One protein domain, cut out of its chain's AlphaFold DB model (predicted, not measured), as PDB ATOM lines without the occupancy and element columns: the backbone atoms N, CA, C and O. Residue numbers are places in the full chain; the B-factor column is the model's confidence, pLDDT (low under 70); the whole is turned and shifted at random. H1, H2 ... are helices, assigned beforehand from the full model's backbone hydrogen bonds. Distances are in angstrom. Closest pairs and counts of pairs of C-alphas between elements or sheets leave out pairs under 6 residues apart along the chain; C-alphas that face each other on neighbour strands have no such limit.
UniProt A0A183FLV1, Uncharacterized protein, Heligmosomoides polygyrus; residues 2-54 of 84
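Overview. This is residues 2 to 54 of the 84 residues of an uncharacterized protein of Heligmosomoides polygyrus (UniProt A0A183FLV1). Two long, straight helices, H1 and H2, meet near their ends at a corner and make a wide L, with a tight link at the corner and both arms reaching away from each other. Residues 2 to 23 of H1 and residues 38 to 54, of which 38 to 53 belong to H2, stand free. The printed part has 53 residues with two named helices, H1 then H2, and no named strand; its class is all helix. The whole is extended, with a radius of gyration of the C-alphas of 18.4 A, and flat, spanning 55 by 29 by 6 A.

Along the chain. H1 is residues 2 to 28, from C-alpha 2 at (-25.255, -20.976, -18.618) to C-alpha 28 at (8.537, -21.221, 0.767), 39.0 A from first to last C-alpha. Glu 29 and Thr 30 follow. H2 is residues 31 to 53, beginning with C-alpha 31 at (15.536, -19.621, 2.599) and ending with C-alpha 53 at (-0.224, -13.213, 30.186), 32.4 A from first to last C-alpha.

Arrangement. H1 and H2 only just touch, with 3 pairs of C-alphas within 8 A, and they touch only at the corner by their link. H1 touches H2 with residues 27 to 28 alone, and H2 touches H1 with residues 33 to 37 alone. Their closest C-alphas are those of Gln 27 and Gly 33, 5.3 A apart. Their lines stand about perpendicular, at 87 degrees, and their centres are 29.1 A apart. In H1 and H2 every pair of backbone O i and N i+4 is within hydrogen-bond range.

Size, cuts and confidence. The two C-alphas farthest apart are those of Tyr 2 and Lys 53, at 55.4 A. The printed part has no cut, and the link from H1 to H2 is tight. The mean pLDDT of the printed part is 89.9; residues 50 to 54 are under 70.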
ATOM      1  N   TYR A   2     -25.438 -21.212 -20.074       93.12
ATOM      2  CA  TYR A   2     -25.255 -20.976 -18.618       93.12
ATOM      3  C   TYR A   2     -24.422 -22.053 -17.893       93.12
ATOM      4  O   TYR A   2     -23.500 -21.733 -17.145       93.12
ATOM      5  N   GLN A   3     -24.709 -23.338 -18.127       96.00
ATOM      6  CA  GLN A   3     -23.983 -24.428 -17.457       96.00
ATOM      7  C   GLN A   3     -22.503 -24.480 -17.861       96.00
ATOM      8  O   GLN A   3     -21.636 -24.749 -17.030       96.00
ATOM      9  N   GLU A   4     -22.207 -24.168 -19.121       95.19
ATOM     10  CA  GLU A   4     -20.840 -24.095 -19.642       95.19
ATOM     11  C   GLU A   4     -20.084 -22.921 -19.024       95.19
ATOM     12  O   GLU A   4     -18.973 -23.116 -18.536       95.19
ATOM     13  N   ALA A   5     -20.709 -21.743 -18.936       95.62
ATOM     14  CA  ALA A   5     -20.129 -20.578 -18.270       95.62
ATOM     15  C   ALA A   5     -19.855 -20.851 -16.781       95.62
ATOM     16  O   ALA A   5     -18.771 -20.562 -16.277       95.62
ATOM     17  N   LYS A   6     -20.792 -21.501 -16.077       96.19
ATOM     18  CA  LYS A   6     -20.613 -21.909 -14.675       96.19
ATOM     19  C   LYS A   6     -19.461 -22.905 -14.503       96.19
ATOM     20  O   LYS A   6     -18.680 -22.788 -13.557       96.19
ATOM     21  N   LYS A   7     -19.336 -23.890 -15.399       97.69
ATOM     22  CA  LYS A   7     -18.233 -24.866 -15.390       97.69
ATOM     23  C   LYS A   7     -16.892 -24.190 -15.691       97.69
ATOM     24  O   LYS A   7     -15.913 -24.465 -14.998       97.69
ATOM     25  N   ALA A   8     -16.861 -23.287 -16.668       96.94
ATOM     26  CA  ALA A   8     -15.682 -22.504 -17.016       96.94
ATOM     27  C   ALA A   8     -15.226 -21.624 -15.844       96.94
ATOM     28  O   ALA A   8     -14.050 -21.655 -15.493       96.94
ATOM     29  N   GLY A   9     -16.154 -20.944 -15.161       97.94
ATOM     30  CA  GLY A   9     -15.847 -20.138 -13.977       97.94
ATOM     31  C   GLY A   9     -15.238 -20.962 -12.840       97.94
ATOM     32  O   GLY A   9     -14.204 -20.591 -12.291       97.94
ATOM     33  N   LYS A  10     -15.802 -22.138 -12.534       97.56
ATOM     34  CA  LYS A  10     -15.222 -23.053 -11.533       97.56
ATOM     35  C   LYS A  10     -13.812 -23.511 -11.909       97.56
ATOM     36  O   LYS A  10     -12.943 -23.556 -11.044       97.56
ATOM     37  N   LYS A  11     -13.584 -23.835 -13.187       98.06
ATOM     38  CA  LYS A  11     -12.260 -24.228 -13.684       98.06
ATOM     39  C   LYS A  11     -11.264 -23.075 -13.566       98.06
ATOM     40  O   LYS A  11     -10.163 -23.298 -13.086       98.06
ATOM     41  N   ALA A  12     -11.662 -21.858 -13.932       98.00
ATOM     42  CA  ALA A  12     -10.821 -20.671 -13.806       98.00
ATOM     43  C   ALA A  12     -10.425 -20.410 -12.345       98.00
ATOM     44  O   ALA A  12      -9.252 -20.198 -12.061       98.00
ATOM     45  N   VAL A  13     -11.372 -20.523 -11.405       97.94
ATOM     46  CA  VAL A  13     -11.079 -20.398  -9.968       97.94
ATOM     47  C   VAL A  13     -10.130 -21.497  -9.492       97.94
ATOM     48  O   VAL A  13      -9.208 -21.214  -8.735       97.94
ATOM     49  N   ALA A  14     -10.330 -22.745  -9.925       97.88
ATOM     50  CA  ALA A  14      -9.444 -23.846  -9.556       97.88
ATOM     51  C   ALA A  14      -8.014 -23.633 -10.081       97.88
ATOM     52  O   ALA A  14      -7.066 -23.806  -9.324       97.88
ATOM     53  N   VAL A  15      -7.868 -23.194 -11.335       97.81
ATOM     54  CA  VAL A  15      -6.567 -22.868 -11.942       97.81
ATOM     55  C   VAL A  15      -5.899 -21.705 -11.211       97.81
ATOM     56  O   VAL A  15      -4.729 -21.807 -10.864       97.81
ATOM     57  N   ALA A  16      -6.640 -20.634 -10.920       97.50
ATOM     58  CA  ALA A  16      -6.105 -19.488 -10.189       97.50
ATOM     59  C   ALA A  16      -5.631 -19.877  -8.779       97.50
ATOM     60  O   ALA A  16      -4.574 -19.434  -8.340       97.50
ATOM     61  N   LYS A  17      -6.380 -20.744  -8.083       96.56
ATOM     62  CA  LYS A  17      -5.970 -21.277  -6.780       96.56
ATOM     63  C   LYS A  17      -4.708 -22.125  -6.885       96.56
ATOM     64  O   LYS A  17      -3.804 -21.915  -6.090       96.56
ATOM     65  N   ALA A  18      -4.650 -23.050  -7.843       95.88
ATOM     66  CA  ALA A  18      -3.474 -23.892  -8.046       95.88
ATOM     67  C   ALA A  18      -2.227 -23.036  -8.308       95.88
ATOM     68  O   ALA A  18      -1.259 -23.148  -7.573       95.88
ATOM     69  N   ALA A  19      -2.312 -22.082  -9.240       96.44
ATOM     70  CA  ALA A  19      -1.206 -21.176  -9.547       96.44
ATOM     71  C   ALA A  19      -0.752 -20.351  -8.330       96.44
ATOM     72  O   ALA A  19       0.443 -20.176  -8.116       96.44
ATOM     73  N   HIS A  20      -1.692 -19.865  -7.512       93.94
ATOM     74  CA  HIS A  20      -1.360 -19.132  -6.291       93.94
ATOM     75  C   HIS A  20      -0.636 -20.008  -5.259       93.94
ATOM     76  O   HIS A  20       0.331 -19.559  -4.647       93.94
ATOM     77  N   TYR A  21      -1.097 -21.245  -5.056       88.50
ATOM     78  CA  TYR A  21      -0.464 -22.155  -4.103       88.50
ATOM     79  C   TYR A  21       0.880 -22.692  -4.601       88.50
ATOM     80  O   TYR A  21       1.777 -22.853  -3.780       88.50
ATOM     81  N   ASP A  22       1.046 -22.900  -5.909       93.25
ATOM     82  CA  ASP A  22       2.328 -23.285  -6.504       93.25
ATOM     83  C   ASP A  22       3.369 -22.165  -6.337       93.25
ATOM     84  O   ASP A  22       4.482 -22.421  -5.882       93.25
ATOM     85  N   ASP A  23       3.004 -20.907  -6.623       90.56
ATOM     86  CA  ASP A  23       3.880 -19.746  -6.394       90.56
ATOM     87  C   ASP A  23       4.256 -19.600  -4.915       90.56
ATOM     88  O   ASP A  23       5.431 -19.441  -4.578       90.56
ATOM     89  N   LEU A  24       3.274 -19.736  -4.017       86.56
ATOM     90  CA  LEU A  24       3.534 -19.718  -2.583       86.56
ATOM     91  C   LEU A  24       4.482 -20.856  -2.180       86.56
ATOM     92  O   LEU A  24       5.427 -20.605  -1.440       86.56
ATOM     93  N   SER A  25       4.279 -22.079  -2.680       86.00
ATOM     94  CA  SER A  25       5.161 -23.220  -2.399       86.00
ATOM     95  C   SER A  25       6.595 -22.931  -2.834       86.00
ATOM     96  O   SER A  25       7.516 -23.059  -2.031       86.00
ATOM     97  N   ASN A  26       6.782 -22.433  -4.057       89.06
ATOM     98  CA  ASN A  26       8.100 -22.071  -4.578       89.06
ATOM     99  C   ASN A  26       8.780 -20.993  -3.723       89.06
ATOM    100  O   ASN A  26       9.976 -21.067  -3.454       89.06
ATOM    101  N   GLN A  27       8.027 -19.990  -3.257       89.19
ATOM    102  CA  GLN A  27       8.561 -18.969  -2.353       89.19
ATOM    103  C   GLN A  27       8.983 -19.571  -1.012       89.19
ATOM    104  O   GLN A  27      10.017 -19.173  -0.471       89.19
ATOM    105  N   LEU A  28       8.223 -20.531  -0.483       88.38
ATOM    106  CA  LEU A  28       8.537 -21.221   0.767       88.38
ATOM    107  C   LEU A  28       9.750 -22.146   0.668       88.38
ATOM    108  O   LEU A  28      10.438 -22.309   1.668       88.38
ATOM    109  N   GLU A  29      10.048 -22.689  -0.509       89.25
ATOM    110  CA  GLU A  29      11.270 -23.465  -0.766       89.25
ATOM    111  C   GLU A  29      12.541 -22.597  -0.770       89.25
ATOM    112  O   GLU A  29      13.663 -23.105  -0.754       89.25
ATOM    113  N   THR A  30      12.392 -21.270  -0.760       93.38
ATOM    114  CA  THR A  30      13.519 -20.358  -0.577       93.38
ATOM    115  C   THR A  30      13.817 -20.134   0.903       93.38
ATOM    116  O   THR A  30      12.924 -20.014   1.745       93.38
ATOM    117  N   ARG A  31      15.100 -19.932   1.226       92.56
ATOM    118  CA  ARG A  31      15.536 -19.621   2.599       92.56
ATOM    119  C   ARG A  31      14.879 -18.358   3.173       92.56
ATOM    120  O   ARG A  31      14.738 -18.226   4.390       92.56
ATOM    121  N   ASP A  32      14.500 -17.414   2.317       91.25
ATOM    122  CA  ASP A  32      13.819 -16.189   2.734       91.25
ATOM    123  C   ASP A  32      12.327 -16.410   3.005       91.25
ATOM    124  O   ASP A  32      11.801 -15.834   3.965       91.25
ATOM    125  N   GLY A  33      11.673 -17.300   2.251       90.94
ATOM    126  CA  GLY A  33      10.310 -17.757   2.525       90.94
ATOM    127  C   GLY A  33      10.200 -18.501   3.854       90.94
ATOM    128  O   GLY A  33       9.376 -18.133   4.697       90.94
ATOM    129  N   GLU A  34      11.097 -19.455   4.116       90.75
ATOM    130  CA  GLU A  34      11.174 -20.149   5.411       90.75
ATOM    131  C   GLU A  34      11.368 -19.162   6.574       90.75
ATOM    132  O   GLU A  34      10.672 -19.211   7.595       90.75
ATOM    133  N   ARG A  35      12.282 -18.193   6.411       94.75
ATOM    134  CA  ARG A  35      12.537 -17.145   7.413       94.75
ATOM    135  C   ARG A  35      11.309 -16.268   7.640       94.75
ATOM    136  O   ARG A  35      11.074 -15.813   8.765       94.75
ATOM    137  N   HIS A  36      10.547 -15.973   6.591       90.69
ATOM    138  CA  HIS A  36       9.312 -15.211   6.704       90.69
ATOM    139  C   HIS A  36       8.250 -15.985   7.501       90.69
ATOM    140  O   HIS A  36       7.722 -15.435   8.470       90.69
ATOM    141  N   LEU A  37       8.021 -17.268   7.195       90.75
ATOM    142  CA  LEU A  37       7.102 -18.121   7.961       90.75
ATOM    143  C   LEU A  37       7.500 -18.246   9.428       90.75
ATOM    144  O   LEU A  37       6.649 -18.121  10.310       90.75
ATOM    145  N   TYR A  38       8.787 -18.452   9.706       92.06
ATOM    146  CA  TYR A  38       9.279 -18.529  11.077       92.06
ATOM    147  C   TYR A  38       8.980 -17.237  11.852       92.06
ATOM    148  O   TYR A  38       8.486 -17.289  12.980       92.06
ATOM    149  N   ARG A  39       9.219 -16.066  11.243       95.69
ATOM    150  CA  ARG A  39       8.888 -14.769  11.856       95.69
ATOM    151  C   ARG A  39       7.390 -14.615  12.097       95.69
ATOM    152  O   ARG A  39       7.011 -14.171  13.178       95.69
ATOM    153  N   LEU A  40       6.558 -15.012  11.135       94.12
ATOM    154  CA  LEU A  40       5.103 -14.951  11.257       94.12
ATOM    155  C   LEU A  40       4.592 -15.860  12.383       94.12
ATOM    156  O   LEU A  40       3.817 -15.422  13.228       94.12
ATOM    157  N   SER A  41       5.069 -17.105  12.434       94.06
ATOM    158  CA  SER A  41       4.735 -18.062  13.494       94.06
ATOM    159  C   SER A  41       5.159 -17.542  14.870       94.06
ATOM    160  O   SER A  41       4.371 -17.535  15.814       94.06
ATOM    161  N   LYS A  42       6.377 -16.999  14.971       95.25
ATOM    162  CA  LYS A  42       6.896 -16.409  16.209       95.25
ATOM    163  C   LYS A  42       6.091 -15.191  16.663       95.25
ATOM    164  O   LYS A  42       5.881 -15.030  17.862       95.25
ATOM    165  N   ALA A  43       5.648 -14.343  15.735       94.25
ATOM    166  CA  ALA A  43       4.793 -13.200  16.044       94.25
ATOM    167  C   ALA A  43       3.433 -13.659  16.591       94.25
ATOM    168  O   ALA A  43       3.041 -13.210  17.661       94.25
ATOM    169  N   ARG A  44       2.784 -14.628  15.931       92.94
ATOM    170  CA  ARG A  44       1.514 -15.213  16.396       92.94
ATOM    171  C   ARG A  44       1.633 -15.861  17.769       92.94
ATOM    172  O   ARG A  44       0.755 -15.697  18.605       92.94
ATOM    173  N   HIS A  45       2.718 -16.594  18.007       89.81
ATOM    174  CA  HIS A  45       2.962 -17.200  19.310       89.81
ATOM    175  C   HIS A  45       3.089 -16.134  20.402       89.81
ATOM    176  O   HIS A  45       2.446 -16.251  21.437       89.81
ATOM    177  N   ARG A  46       3.858 -15.067  20.149       89.06
ATOM    178  CA  ARG A  46       3.996 -13.946  21.090       89.06
ATOM    179  C   ARG A  46       2.677 -13.229  21.347       89.06
ATOM    180  O   ARG A  46       2.413 -12.892  22.486       89.06
ATOM    181  N   GLU A  47       1.870 -13.010  20.317       84.12
ATOM    182  CA  GLU A  47       0.547 -12.395  20.452       84.12
ATOM    183  C   GLU A  47      -0.383 -13.260  21.313       84.12
ATOM    184  O   GLU A  47      -1.017 -12.759  22.235       84.12
ATOM    185  N   ALA A  48      -0.401 -14.576  21.090       79.62
ATOM    186  CA  ALA A  48      -1.170 -15.498  21.921       79.62
ATOM    187  C   ALA A  48      -0.669 -15.538  23.376       79.62
ATOM    188  O   ALA A  48      -1.477 -15.543  24.302       79.62
ATOM    189  N   GLU A  49       0.650 -15.534  23.589       78.88
ATOM    190  CA  GLU A  49       1.226 -15.443  24.931       78.88
ATOM    191  C   GLU A  49       0.905 -14.112  25.617       78.88
ATOM    192  O   GLU A  49       0.668 -14.102  26.820       78.88
ATOM    193  N   ASP A  50       0.921 -12.996  24.890       66.88
ATOM    194  CA  ASP A  50       0.582 -11.675  25.421       66.88
ATOM    195  C   ASP A  50      -0.888 -11.627  25.847       66.88
ATOM    196  O   ASP A  50      -1.193 -11.223  26.964       66.88
ATOM    197  N   ILE A  51      -1.791 -12.179  25.033       64.88
ATOM    198  CA  ILE A  51      -3.208 -12.344  25.386       64.88
ATOM    199  C   ILE A  51      -3.375 -13.244  26.623       64.88
ATOM    200  O   ILE A  51      -4.228 -12.987  27.475       64.88
ATOM    201  N   GLU A  52      -2.575 -14.305  26.759       63.19
ATOM    202  CA  GLU A  52      -2.645 -15.202  27.917       63.19
ATOM    203  C   GLU A  52      -2.065 -14.573  29.197       63.19
ATOM    204  O   GLU A  52      -2.599 -14.784  30.295       63.19
ATOM    205  N   LYS A  53      -0.974 -13.808  29.070       62.06
ATOM    206  CA  LYS A  53      -0.224 -13.213  30.186       62.06
ATOM    207  C   LYS A  53      -0.807 -11.868  30.628       62.06
ATOM    208  O   LYS A  53      -0.775 -11.576  31.821       62.06
ATOM    209  N   PHE A  54      -1.367 -11.079  29.714       58.12
ATOM    210  CA  PHE A  54      -1.862  -9.723  29.954       58.12
ATOM    211  C   PHE A  54      -3.393  -9.658  29.896       58.12
ATOM    212  O   PHE A  54      -4.003  -8.998  29.061       58.12
TER     213      PHE A  54